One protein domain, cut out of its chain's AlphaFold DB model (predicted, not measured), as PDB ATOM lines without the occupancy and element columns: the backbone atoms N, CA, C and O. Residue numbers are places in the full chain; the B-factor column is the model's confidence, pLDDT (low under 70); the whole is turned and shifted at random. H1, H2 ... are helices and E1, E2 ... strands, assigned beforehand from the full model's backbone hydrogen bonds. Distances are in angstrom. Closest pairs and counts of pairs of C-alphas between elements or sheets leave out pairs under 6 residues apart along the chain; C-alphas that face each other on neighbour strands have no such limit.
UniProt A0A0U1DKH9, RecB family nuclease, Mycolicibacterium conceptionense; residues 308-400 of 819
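Overview. This is residues 308 to 400 of the 819 residues of the protein "RecB family nuclease" of Mycolicibacterium conceptionense (UniProt A0A0U1DKH9). A narrow sheet of three strands, most of its length made by the long hairpin E1 and E2, has the long helix H1 packed lengthwise on one face. The shorter helix H2 follows beside E1 and turns steeply to H1. The printed part has 93 residues, with three named strands and then two named helices, in the order E1, E2, E3, H1, H2; the sheet, E1 E2 E3, is antiparallel and the class is mixed. The whole is compact, with a radius of gyration of the C-alphas of 14.0 A and spans of 46 by 23 by 21 A.

Arrangement. E1, residues 315 to 326, bends by 64 degrees at residue 323 and forms a hairpin with E2, residues 332 to 342; N 318 and O 339 are 3.0 A apart, within hydrogen-bond range. E2 forms a second hairpin with E3, residues 347 to 351, with N 340 and O 348 at 2.8 A; the three make a meander, each strand the antiparallel neighbour of the one before. H1, residues 355 to 375, is on the sheet at a height of 10.0 A and runs along the strands, at 21 degrees to E2 on the local plane; its closest C-alphas to E3 are those of Val 361 and Leu 350, 6.3 A. Residues 381 to 382 pair, parallel, with residues 315 to 316 of E1. H2, residues 386 to 398, is also on the sheet, two layers with both helices on one face; the closest C-alphas of H2 and E1 are those of Glu 388 and Asp 318, 6.6 A. H1 and H2 only just touch, with 3 pairs of C-alphas within 8 A, by residues 359 to 362 and 395 to 396 alone; the closest are those of Leu 362 and Leu 395, 7.7 A, at a steep tilt of 66 degrees, opposite ways. In H1 and H2 every O i to N i+4 pair is within hydrogen-bond range.

Along the chain. E1 begins at C-alpha 315 (-64.495, 84.773, 39.584) and measures 30.1 A, E2 30.4 A and E3 13.0 A. H1 measures 30.5 A; H2 measures 18.4 A and ends at C-alpha 398 (-65.631, 66.251, 23.699).

Size, cuts and confidence. The C-alphas farthest apart, of Asp 309 and Asn 328, are 46.6 A apart. The printed part has no cut and no long link. The mean pLDDT of the printed part is 80.1; residues 328 to 331, 385 to 393, 396 to 397 and 400 are under 70.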
ATOM      1  N   PRO A 308     -74.139  84.406  48.052       77.56
ATOM      2  CA  PRO A 308     -73.079  84.065  48.986       77.56
ATOM      3  C   PRO A 308     -72.308  85.310  49.427       77.56
ATOM      4  O   PRO A 308     -72.135  86.243  48.638       77.56
ATOM      5  N   ASP A 309     -71.808  85.297  50.665       84.12
ATOM      6  CA  ASP A 309     -70.882  86.330  51.121       84.12
ATOM      7  C   ASP A 309     -69.688  86.413  50.151       84.12
ATOM      8  O   ASP A 309     -69.134  85.369  49.786       84.12
ATOM      9  N   PRO A 310     -69.273  87.625  49.745       84.94
ATOM     10  CA  PRO A 310     -68.210  87.792  48.765       84.94
ATOM     11  C   PRO A 310     -66.881  87.234  49.287       84.94
ATOM     12  O   PRO A 310     -66.462  87.530  50.412       84.94
ATOM     13  N   ASP A 311     -66.174  86.485  48.442       89.19
ATOM     14  CA  ASP A 311     -64.830  85.975  48.709       89.19
ATOM     15  C   ASP A 311     -63.823  86.601  47.730       89.19
ATOM     16  O   ASP A 311     -64.085  86.807  46.547       89.19
ATOM     17  N   LYS A 312     -62.605  86.890  48.197       89.69
ATOM     18  CA  LYS A 312     -61.533  87.432  47.335       89.69
ATOM     19  C   LYS A 312     -61.137  86.465  46.208       89.69
ATOM     20  O   LYS A 312     -60.506  86.855  45.221       89.69
ATOM     21  N   GLY A 313     -61.459  85.187  46.372       86.75
ATOM     22  CA  GLY A 313     -61.288  84.151  45.376       86.75
ATOM     23  C   GLY A 313     -62.303  84.192  44.239       86.75
ATOM     24  O   GLY A 313     -62.003  83.567  43.224       86.75
ATOM     25  N   ASP A 314     -63.419  84.914  44.369       89.69
ATOM     26  CA  ASP A 314     -64.526  84.871  43.410       89.69
ATOM     27  C   ASP A 314     -64.099  85.254  41.987       89.69
ATOM     28  O   ASP A 314     -63.238  86.121  41.773       89.69
ATOM     29  N   LEU A 315     -64.704  84.569  41.015       86.69
ATOM     30  CA  LEU A 315     -64.495  84.773  39.584       86.69
ATOM     31  C   LEU A 315     -65.835  85.010  38.886       86.69
ATOM     32  O   LEU A 315     -66.822  84.360  39.213       86.69
ATOM     33  N   PHE A 316     -65.844  85.880  37.884       90.44
ATOM     34  CA  PHE A 316     -66.948  86.069  36.949       90.44
ATOM     35  C   PHE A 316     -66.468  85.616  35.577       90.44
ATOM     36  O   PHE A 316     -65.405  86.042  35.121       90.44
ATOM     37  N   PHE A 317     -67.205  84.701  34.965       84.56
ATOM     38  CA  PHE A 317     -66.750  83.939  33.817       84.56
ATOM     39  C   PHE A 317     -67.753  84.006  32.670       84.56
ATOM     40  O   PHE A 317     -68.953  83.867  32.909       84.56
ATOM     41  N   ASP A 318     -67.242  84.188  31.452       88.06
ATOM     42  CA  ASP A 318     -68.032  84.228  30.221       88.06
ATOM     43  C   ASP A 318     -67.244  83.691  29.008       88.06
ATOM     44  O   ASP A 318     -66.004  83.663  29.026       88.06
ATOM     45  N   TYR A 319     -67.964  83.282  27.960       83.12
ATOM     46  CA  TYR A 319     -67.407  82.851  26.673       83.12
ATOM     47  C   TYR A 319     -67.805  83.803  25.551       83.12
ATOM     48  O   TYR A 319     -68.930  84.284  25.505       83.12
ATOM     49  N   GLU A 320     -66.925  83.937  24.567       88.50
ATOM     50  CA  GLU A 320     -67.300  84.352  23.221       88.50
ATOM     51  C   GLU A 320     -66.902  83.252  22.236       88.50
ATOM     52  O   GLU A 320     -65.793  82.701  22.301       88.50
ATOM     53  N   GLY A 321     -67.818  82.936  21.325       83.50
ATOM     54  CA  GLY A 321     -67.667  81.841  20.379       83.50
ATOM     55  C   GLY A 321     -68.030  82.247  18.960       83.50
ATOM     56  O   GLY A 321     -68.923  83.059  18.732       83.50
ATOM     57  N   ASP A 322     -67.344  81.652  17.989       80.88
ATOM     58  CA  ASP A 322     -67.705  81.737  16.578       80.88
ATOM     59  C   ASP A 322     -68.440  80.446  16.199       80.88
ATOM     60  O   ASP A 322     -67.791  79.406  16.045       80.88
ATOM     61  N   PRO A 323     -69.777  80.470  16.044       72.56
ATOM     62  CA  PRO A 323     -70.555  79.282  15.706       72.56
ATOM     63  C   PRO A 323     -70.297  78.775  14.278       72.56
ATOM     64  O   PRO A 323     -70.606  77.617  13.993       72.56
ATOM     65  N   LEU A 324     -69.746  79.612  13.389       74.81
ATOM     66  CA  LEU A 324     -69.466  79.291  11.987       74.81
ATOM     67  C   LEU A 324     -68.009  78.870  11.753       74.81
ATOM     68  O   LEU A 324     -67.664  78.474  10.637       74.81
ATOM     69  N   TRP A 325     -67.150  78.915  12.775       82.12
ATOM     70  CA  TRP A 325     -65.785  78.413  12.658       82.12
ATOM     71  C   TRP A 325     -65.790  76.907  12.389       82.12
ATOM     72  O   TRP A 325     -66.442  76.141  13.099       82.12
ATOM     73  N   THR A 326     -65.027  76.463  11.392       75.81
ATOM     74  CA  THR A 326     -64.798  75.043  11.115       75.81
ATOM     75  C   THR A 326     -63.433  74.828  10.467       75.81
ATOM     76  O   THR A 326     -63.004  75.624   9.633       75.81
ATOM     77  N   ALA A 327     -62.744  73.746  10.839       75.00
ATOM     78  CA  ALA A 327     -61.462  73.368  10.235       75.00
ATOM     79  C   ALA A 327     -61.619  72.455   9.004       75.00
ATOM     80  O   ALA A 327     -60.758  72.443   8.130       75.00
ATOM     81  N   ASN A 328     -62.699  71.674   8.952       67.56
ATOM     82  CA  ASN A 328     -62.926  70.587   7.987       67.56
ATOM     83  C   ASN A 328     -64.340  70.608   7.371       67.56
ATOM     84  O   ASN A 328     -64.683  69.724   6.592       67.56
ATOM     85  N   GLY A 329     -65.186  71.576   7.737       60.88
ATOM     86  CA  GLY A 329     -66.590  71.630   7.330       60.88
ATOM     87  C   GLY A 329     -67.510  70.647   8.066       60.88
ATOM     88  O   GLY A 329     -68.704  70.614   7.761       60.88
ATOM     89  N   GLN A 330     -66.993  69.838   8.993       58.16
ATOM     90  CA  GLN A 330     -67.757  68.858   9.778       58.16
ATOM     91  C   GLN A 330     -67.816  69.241  11.263       58.16
ATOM     92  O   GLN A 330     -68.874  69.179  11.885       58.16
ATOM     93  N   ASP A 331     -66.709  69.734  11.821       63.25
ATOM     94  CA  ASP A 331     -66.624  70.205  13.198       63.25
ATOM     95  C   ASP A 331     -66.809  71.716  13.263       63.25
ATOM     96  O   ASP A 331     -65.897  72.481  12.938       63.25
ATOM     97  N   TRP A 332     -67.979  72.144  13.726       70.75
ATOM     98  CA  TRP A 332     -68.364  73.554  13.784       70.75
ATOM     99  C   TRP A 332     -68.311  74.135  15.196       70.75
ATOM    100  O   TRP A 332     -68.498  73.422  16.192       70.75
ATOM    101  N   GLY A 333     -68.111  75.446  15.267       78.00
ATOM    102  CA  GLY A 333     -68.127  76.240  16.489       78.00
ATOM    103  C   GLY A 333     -66.783  76.246  17.210       78.00
ATOM    104  O   GLY A 333     -66.262  75.173  17.496       78.00
ATOM    105  N   LEU A 334     -66.238  77.407  17.553       85.69
ATOM    106  CA  LEU A 334     -65.028  77.539  18.373       85.69
ATOM    107  C   LEU A 334     -65.266  78.577  19.467       85.69
ATOM    108  O   LEU A 334     -65.581  79.720  19.148       85.69
ATOM    109  N   GLU A 335     -65.080  78.205  20.732       88.31
ATOM    110  CA  GLU A 335     -65.073  79.153  21.849       88.31
ATOM    111  C   GLU A 335     -63.713  79.862  21.867       88.31
ATOM    112  O   GLU A 335     -62.739  79.383  22.459       88.31
ATOM    113  N   TYR A 336     -63.624  80.971  21.131       89.88
ATOM    114  CA  TYR A 336     -62.356  81.625  20.828       89.88
ATOM    115  C   TYR A 336     -61.852  82.522  21.959       89.88
ATOM    116  O   TYR A 336     -60.659  82.820  21.997       89.88
ATOM    117  N   LEU A 337     -62.719  82.979  22.867       91.38
ATOM    118  CA  LEU A 337     -62.335  83.842  23.981       91.38
ATOM    119  C   LEU A 337     -63.033  83.409  25.267       91.38
ATOM    120  O   LEU A 337     -64.251  83.325  25.347       91.38
ATOM    121  N   TRP A 338     -62.227  83.181  26.298       91.38
ATOM    122  CA  TRP A 338     -62.676  82.868  27.645       91.38
ATOM    123  C   TRP A 338     -62.332  84.055  28.537       91.38
ATOM    124  O   TRP A 338     -61.155  84.315  28.821       91.38
ATOM    125  N   GLY A 339     -63.357  84.797  28.945       91.62
ATOM    126  CA  GLY A 339     -63.229  85.969  29.796       91.62
ATOM    127  C   GLY A 339     -63.355  85.595  31.267       91.62
ATOM    128  O   GLY A 339     -64.391  85.100  31.697       91.62
ATOM    129  N   VAL A 340     -62.314  85.851  32.060       89.75
ATOM    130  CA  VAL A 340     -62.319  85.644  33.514       89.75
ATOM    131  C   VAL A 340     -62.038  86.968  34.210       89.75
ATOM    132  O   VAL A 340     -60.930  87.493  34.142       89.75
ATOM    133  N   LEU A 341     -63.020  87.500  34.926       92.19
ATOM    134  CA  LEU A 341     -62.878  88.682  35.772       92.19
ATOM    135  C   LEU A 341     -62.746  88.251  37.237       92.19
ATOM    136  O   LEU A 341     -63.597  87.535  37.759       92.19
ATOM    137  N   GLY A 342     -61.685  88.669  37.923       88.50
ATOM    138  CA  GLY A 342     -61.546  88.426  39.361       88.50
ATOM    139  C   GLY A 342     -62.307  89.444  40.214       88.50
ATOM    140  O   GLY A 342     -62.586  90.556  39.769       88.50
ATOM    141  N   ALA A 343     -62.567  89.095  41.479       86.31
ATOM    142  CA  ALA A 343     -63.220  89.966  42.467       86.31
ATOM    143  C   ALA A 343     -62.566  91.356  42.651       86.31
ATOM    144  O   ALA A 343     -63.216  92.294  43.104       86.31
ATOM    145  N   GLU A 344     -61.286  91.506  42.297       83.94
ATOM    146  CA  GLU A 344     -60.545  92.776  42.364       83.94
ATOM    147  C   GLU A 344     -60.626  93.590  41.053       83.94
ATOM    148  O   GLU A 344     -59.965  94.617  40.918       83.94
ATOM    149  N   GLY A 345     -61.432  93.148  40.079       82.12
ATOM    150  CA  GLY A 345     -61.637  93.822  38.792       82.12
ATOM    151  C   GLY A 345     -60.575  93.513  37.731       82.12
ATOM    152  O   GLY A 345     -60.533  94.167  36.692       82.12
ATOM    153  N   ASN A 346     -59.707  92.526  37.963       87.88
ATOM    154  CA  ASN A 346     -58.687  92.115  37.005       87.88
ATOM    155  C   ASN A 346     -59.279  91.156  35.962       87.88
ATOM    156  O   ASN A 346     -59.689  90.045  36.294       87.88
ATOM    157  N   PHE A 347     -59.308  91.582  34.702       91.06
ATOM    158  CA  PHE A 347     -59.793  90.768  33.591       91.06
ATOM    159  C   PHE A 347     -58.651  89.976  32.946       91.06
ATOM    160  O   PHE A 347     -57.587  90.524  32.653       91.06
ATOM    161  N   GLN A 348     -58.882  88.690  32.708       90.12
ATOM    162  CA  GLN A 348     -57.995  87.787  31.994       90.12
ATOM    163  C   GLN A 348     -58.742  87.197  30.800       90.12
ATOM    164  O   GLN A 348     -59.787  86.575  30.963       90.12
ATOM    165  N   ALA A 349     -58.168  87.367  29.614       91.88
ATOM    166  CA  ALA A 349     -58.652  86.776  28.375       91.88
ATOM    167  C   ALA A 349     -57.768  85.583  27.997       91.88
ATOM    168  O   ALA A 349     -56.555  85.748  27.842       91.88
ATOM    169  N   LEU A 350     -58.358  84.398  27.847       88.38
ATOM    170  CA  LEU A 350     -57.690  83.238  27.253       88.38
ATOM    171  C   LEU A 350     -58.237  83.046  25.839       88.38
ATOM    172  O   LEU A 350     -59.446  82.917  25.664       88.38
ATOM    173  N   TRP A 351     -57.351  83.056  24.847       93.44
ATOM    174  CA  TRP A 351     -57.729  82.989  23.439       93.44
ATOM    175  C   TRP A 351     -57.448  81.613  22.848       93.44
ATOM    176  O   TRP A 351     -56.382  81.037  23.076       93.44
ATOM    177  N   ALA A 352     -58.385  81.130  22.044       90.31
ATOM    178  CA  ALA A 352     -58.243  79.962  21.196       90.31
ATOM    179  C   ALA A 352     -58.495  80.360  19.739       90.31
ATOM    180  O   ALA A 352     -59.405  81.127  19.431       90.31
ATOM    181  N   HIS A 353     -57.679  79.837  18.834       89.12
ATOM    182  CA  HIS A 353     -57.801  80.082  17.391       89.12
ATOM    183  C   HIS A 353     -58.047  78.786  16.604       89.12
ATOM    184  O   HIS A 353     -58.338  78.823  15.411       89.12
ATOM    185  N   ASP A 354     -57.945  77.644  17.287       86.12
ATOM    186  CA  ASP A 354     -58.167  76.302  16.769       86.12
ATOM    187  C   ASP A 354     -58.550  75.333  17.907       86.12
ATOM    188  O   ASP A 354     -58.560  75.684  19.088       86.12
ATOM    189  N   ARG A 355     -58.850  74.074  17.567       84.69
ATOM    190  CA  ARG A 355     -59.233  73.046  18.553       84.69
ATOM    191  C   ARG A 355     -58.127  72.698  19.543       84.69
ATOM    192  O   ARG A 355     -58.415  72.370  20.693       84.69
ATOM    193  N   ALA A 356     -56.869  72.736  19.111       85.00
ATOM    194  CA  ALA A 356     -55.747  72.408  19.984       85.00
ATOM    195  C   ALA A 356     -55.598  73.466  21.085       85.00
ATOM    196  O   ALA A 356     -55.457  73.125  22.261       85.00
ATOM    197  N   SER A 357     -55.706  74.739  20.710       89.12
ATOM    198  CA  SER A 357     -55.724  75.872  21.630       89.12
ATOM    199  C   SER A 357     -57.002  75.916  22.473       89.12
ATOM    200  O   SER A 357     -56.887  76.158  23.665       89.12
ATOM    201  N   GLU A 358     -58.184  75.571  21.948       89.38
ATOM    202  CA  GLU A 358     -59.429  75.478  22.745       89.38
ATOM    203  C   GLU A 358     -59.322  74.410  23.846       89.38
ATOM    204  O   GLU A 358     -59.663  74.656  25.007       89.38
ATOM    205  N   ARG A 359     -58.763  73.238  23.520       85.62
ATOM    206  CA  ARG A 359     -58.458  72.195  24.508       85.62
ATOM    207  C   ARG A 359     -57.447  72.679  25.549       85.62
ATOM    208  O   ARG A 359     -57.619  72.398  26.735       85.62
ATOM    209  N   GLN A 360     -56.399  73.385  25.125       86.44
ATOM    210  CA  GLN A 360     -55.386  73.911  26.042       86.44
ATOM    211  C   GLN A 360     -55.967  74.983  26.973       86.44
ATOM    212  O   GLN A 360     -55.724  74.935  28.175       86.44
ATOM    213  N   VAL A 361     -56.804  75.881  26.453       88.12
ATOM    214  CA  VAL A 361     -57.496  76.909  27.238       88.12
ATOM    215  C   VAL A 361     -58.426  76.283  28.280       88.12
ATOM    216  O   VAL A 361     -58.428  76.730  29.426       88.12
ATOM    217  N   LEU A 362     -59.150  75.205  27.943       82.06
ATOM    218  CA  LEU A 362     -59.943  74.449  28.921       82.06
ATOM    219  C   LEU A 362     -59.063  73.902  30.058       82.06
ATOM    220  O   LEU A 362     -59.423  74.020  31.232       82.06
ATOM    221  N   ILE A 363     -57.909  73.311  29.734       82.75
ATOM    222  CA  ILE A 363     -56.961  72.800  30.736       82.75
ATOM    223  C   ILE A 363     -56.460  73.944  31.626       82.75
ATOM    224  O   ILE A 363     -56.507  73.828  32.855       82.75
ATOM    225  N   ASP A 364     -56.046  75.055  31.020       85.38
ATOM    226  CA  ASP A 364     -55.508  76.225  31.715       85.38
ATOM    227  C   ASP A 364     -56.555  76.868  32.636       85.38
ATOM    228  O   ASP A 364     -56.250  77.224  33.779       85.38
ATOM    229  N   PHE A 365     -57.809  76.962  32.181       84.75
ATOM    230  CA  PHE A 365     -58.933  77.445  32.979       84.75
ATOM    231  C   PHE A 365     -59.205  76.532  34.180       84.75
ATOM    232  O   PHE A 365     -59.301  77.006  35.316       84.75
ATOM    233  N   LEU A 366     -59.274  75.212  33.971       79.69
ATOM    234  CA  LEU A 366     -59.479  74.256  35.061       79.69
ATOM    235  C   LEU A 366     -58.331  74.307  36.077       79.69
ATOM    236  O   LEU A 366     -58.573  74.218  37.283       79.69
ATOM    237  N   ASP A 367     -57.094  74.495  35.624       81.38
ATOM    238  CA  ASP A 367     -55.937  74.675  36.498       81.38
ATOM    239  C   ASP A 367     -55.977  75.994  37.277       81.38
ATOM    240  O   ASP A 367     -55.650  76.010  38.471       81.38
ATOM    241  N   LEU A 368     -56.409  77.088  36.646       83.62
ATOM    242  CA  LEU A 368     -56.632  78.375  37.304       83.62
ATOM    243  C   LEU A 368     -57.669  78.241  38.426       83.62
ATOM    244  O   LEU A 368     -57.398  78.639  39.564       83.62
ATOM    245  N   VAL A 369     -58.804  77.597  38.143       79.31
ATOM    246  CA  VAL A 369     -59.864  77.337  39.127       79.31
ATOM    247  C   VAL A 369     -59.359  76.442  40.260       79.31
ATOM    248  O   VAL A 369     -59.546  76.777  41.432       79.31
ATOM    249  N   ARG A 370     -58.657  75.339  39.958       76.38
ATOM    250  CA  ARG A 370     -58.087  74.435  40.978       76.38
ATOM    251  C   ARG A 370     -57.118  75.163  41.910       76.38
ATOM    252  O   ARG A 370     -57.226  75.035  43.133       76.38
ATOM    253  N   LYS A 371     -56.182  75.940  41.354       81.31
ATOM    254  CA  LYS A 371     -55.199  76.715  42.133       81.31
ATOM    255  C   LYS A 371     -55.891  77.750  43.020       81.31
ATOM    256  O   LYS A 371     -55.523  77.891  44.188       81.31
ATOM    257  N   ARG A 372     -56.902  78.446  42.492       81.88
ATOM    258  CA  ARG A 372     -57.621  79.497  43.221       81.88
ATOM    259  C   ARG A 372     -58.509  78.923  44.325       81.88
ATOM    260  O   ARG A 372     -58.411  79.394  45.453       81.88
ATOM    261  N   ARG A 373     -59.227  77.824  44.071       74.12
ATOM    262  CA  ARG A 373     -60.067  77.131  45.067       74.12
ATOM    263  C   ARG A 373     -59.254  76.549  46.222       74.12
ATOM    264  O   ARG A 373     -59.711  76.548  47.360       74.12
ATOM    265  N   LYS A 374     -58.015  76.107  45.961       74.38
ATOM    266  CA  LYS A 374     -57.083  75.681  47.021       74.38
ATOM    267  C   LYS A 374     -56.705  76.834  47.962       74.38
ATOM    268  O   LYS A 374     -56.498  76.601  49.148       74.38
ATOM    269  N   ARG A 375     -56.597  78.062  47.440       86.50
ATOM    270  CA  ARG A 375     -56.269  79.270  48.217       86.50
ATOM    271  C   ARG A 375     -57.498  79.892  48.888       86.50
ATOM    272  O   ARG A 375     -57.365  80.437  49.978       86.50
ATOM    273  N   PHE A 376     -58.662  79.789  48.253       86.25
ATOM    274  CA  PHE A 376     -59.927  80.376  48.688       86.25
ATOM    275  C   PHE A 376     -61.031  79.306  48.685       86.25
ATOM    276  O   PHE A 376     -61.767  79.177  47.710       86.25
ATOM    277  N   PRO A 377     -61.157  78.495  49.752       75.88
ATOM    278  CA  PRO A 377     -62.084  77.359  49.771       75.88
ATOM    279  C   PRO A 377     -63.567  77.736  49.669       75.88
ATOM    280  O   PRO A 377     -64.380  76.876  49.339       75.88
ATOM    281  N   LYS A 378     -63.908  78.996  49.970       80.31
ATOM    282  CA  LYS A 378     -65.266  79.549  49.904       80.31
ATOM    283  C   LYS A 378     -65.546  80.331  48.614       80.31
ATOM    284  O   LYS A 378     -66.605  80.934  48.521       80.31
ATOM    285  N   MET A 379     -64.621  80.336  47.647       85.19
ATOM    286  CA  MET A 379     -64.826  81.060  46.392       85.19
ATOM    287  C   MET A 379     -65.970  80.476  45.561       85.19
ATOM    288  O   MET A 379     -66.155  79.255  45.508       85.19
ATOM    289  N   HIS A 380     -66.642  81.349  44.828       79.31
ATOM    290  CA  HIS A 380     -67.667  81.029  43.848       79.31
ATOM    291  C   HIS A 380     -67.214  81.439  42.440       79.31
ATOM    292  O   HIS A 380     -66.336  82.286  42.256       79.31
ATOM    293  N   ILE A 381     -67.802  80.801  41.429       79.12
ATOM    294  CA  ILE A 381     -67.668  81.212  40.030       79.12
ATOM    295  C   ILE A 381     -69.057  81.622  39.565       79.12
ATOM    296  O   ILE A 381     -69.972  80.799  39.543       79.12
ATOM    297  N   TYR A 382     -69.204  82.894  39.229       81.06
ATOM    298  CA  TYR A 382     -70.422  83.482  38.702       81.06
ATOM    299  C   TYR A 382     -70.374  83.470  37.176       81.06
ATOM    300  O   TYR A 382     -69.315  83.650  36.578       81.06
ATOM    301  N   HIS A 383     -71.525  83.268  36.553       79.00
ATOM    302  CA  HIS A 383     -71.701  83.269  35.105       79.00
ATOM    303  C   HIS A 383     -73.088  83.845  34.784       79.00
ATOM    304  O   HIS A 383     -73.935  83.948  35.678       79.00
ATOM    305  N   TYR A 384     -73.308  84.278  33.545       72.44
ATOM    306  CA  TYR A 384     -74.490  85.061  33.182       72.44
ATOM    307  C   TYR A 384     -75.701  84.184  32.826       72.44
ATOM    308  O   TYR A 384     -76.835  84.512  33.182       72.44
ATOM    309  N   ALA A 385     -75.471  83.047  32.168       66.88
ATOM    310  CA  ALA A 385     -76.500  82.179  31.614       66.88
ATOM    311  C   ALA A 385     -76.202  80.675  31.818       66.88
ATOM    312  O   ALA A 385     -75.071  80.252  32.038       66.88
ATOM    313  N   PRO A 386     -77.208  79.788  31.718       55.12
ATOM    314  CA  PRO A 386     -76.978  78.339  31.739       55.12
ATOM    315  C   PRO A 386     -76.033  77.825  30.634       55.12
ATOM    316  O   PRO A 386     -75.474  76.733  30.774       55.12
ATOM    317  N   TYR A 387     -75.856  78.604  29.557       68.19
ATOM    318  CA  TYR A 387     -74.995  78.287  28.419       68.19
ATOM    319  C   TYR A 387     -73.567  77.954  28.866       68.19
ATOM    320  O   TYR A 387     -73.090  76.859  28.564       68.19
ATOM    321  N   GLU A 388     -72.932  78.797  29.686       69.94
ATOM    322  CA  GLU A 388     -71.533  78.617  30.100       69.94
ATOM    323  C   GLU A 388     -71.276  77.261  30.779       69.94
ATOM    324  O   GLU A 388     -70.288  76.574  30.503       69.94
ATOM    325  N   ARG A 389     -72.199  76.830  31.648       62.69
ATOM    326  CA  ARG A 389     -72.107  75.530  32.326       62.69
ATOM    327  C   ARG A 389     -72.221  74.375  31.331       62.69
ATOM    328  O   ARG A 389     -71.450  73.420  31.413       62.69
ATOM    329  N   SER A 390     -73.191  74.447  30.420       59.41
ATOM    330  CA  SER A 390     -73.415  73.406  29.412       59.41
ATOM    331  C   SER A 390     -72.241  73.289  28.436       59.41
ATOM    332  O   SER A 390     -71.790  72.182  28.144       59.41
ATOM    333  N   THR A 391     -71.673  74.421  28.021       66.25
ATOM    334  CA  THR A 391     -70.500  74.500  27.148       66.25
ATOM    335  C   THR A 391     -69.264  73.908  27.818       66.25
ATOM    336  O   THR A 391     -68.581  73.093  27.202       66.25
ATOM    337  N   LEU A 392     -69.014  74.207  29.099       65.06
ATOM    338  CA  LEU A 392     -67.877  73.636  29.830       65.06
ATOM    339  C   LEU A 392     -67.958  72.101  29.934       65.06
ATOM    340  O   LEU A 392     -66.958  71.413  29.728       65.06
ATOM    341  N   LEU A 393     -69.150  71.558  30.207       60.06
ATOM    342  CA  LEU A 393     -69.390  70.109  30.246       60.06
ATOM    343  C   LEU A 393     -69.245  69.468  28.859       60.06
ATOM    344  O   LEU A 393     -68.589  68.437  28.727       60.06
ATOM    345  N   ARG A 394     -69.797  70.106  27.821       73.00
ATOM    346  CA  ARG A 394     -69.675  69.675  26.421       73.00
ATOM    347  C   ARG A 394     -68.213  69.596  25.987       73.00
ATOM    348  O   ARG A 394     -67.832  68.632  25.332       73.00
ATOM    349  N   LEU A 395     -67.398  70.592  26.338       71.75
ATOM    350  CA  LEU A 395     -65.970  70.606  26.016       71.75
ATOM    351  C   LEU A 395     -65.196  69.542  26.811       71.75
ATOM    352  O   LEU A 395     -64.322  68.888  26.245       71.75
ATOM    353  N   ALA A 396     -65.537  69.314  28.084       64.62
ATOM    354  CA  ALA A 396     -64.921  68.263  28.898       64.62
ATOM    355  C   ALA A 396     -65.191  66.851  28.344       64.62
ATOM    356  O   ALA A 396     -64.251  66.063  28.231       64.62
ATOM    357  N   GLY A 397     -66.439  66.570  27.942       60.16
ATOM    358  CA  GLY A 397     -66.809  65.322  27.265       60.16
ATOM    359  C   GLY A 397     -66.149  65.196  25.891       60.16
ATOM    360  O   GLY A 397     -65.455  64.226  25.625       60.16
ATOM    361  N   ARG A 398     -66.240  66.235  25.045       73.12
ATOM    362  CA  ARG A 398     -65.631  66.251  23.699       73.12
ATOM    363  C   ARG A 398     -64.138  65.921  23.704       73.12
ATOM    364  O   ARG A 398     -63.654  65.286  22.775       73.12
ATOM    365  N   TYR A 399     -63.397  66.394  24.704       74.44
ATOM    366  CA  TYR A 399     -61.951  66.189  24.785       74.44
ATOM    367  C   TYR A 399     -61.533  64.935  25.569       74.44
ATOM    368  O   TYR A 399     -60.329  64.753  25.782       74.44
ATOM    369  N   GLY A 400     -62.484  64.072  25.959       60.59
ATOM    370  CA  GLY A 400     -62.215  62.745  26.524       60.59
ATOM    371  C   GLY A 400     -61.477  62.785  27.861       60.59
ATOM    372  O   GLY A 400     -60.587  61.976  28.130       60.59
TER     373      GLY A 400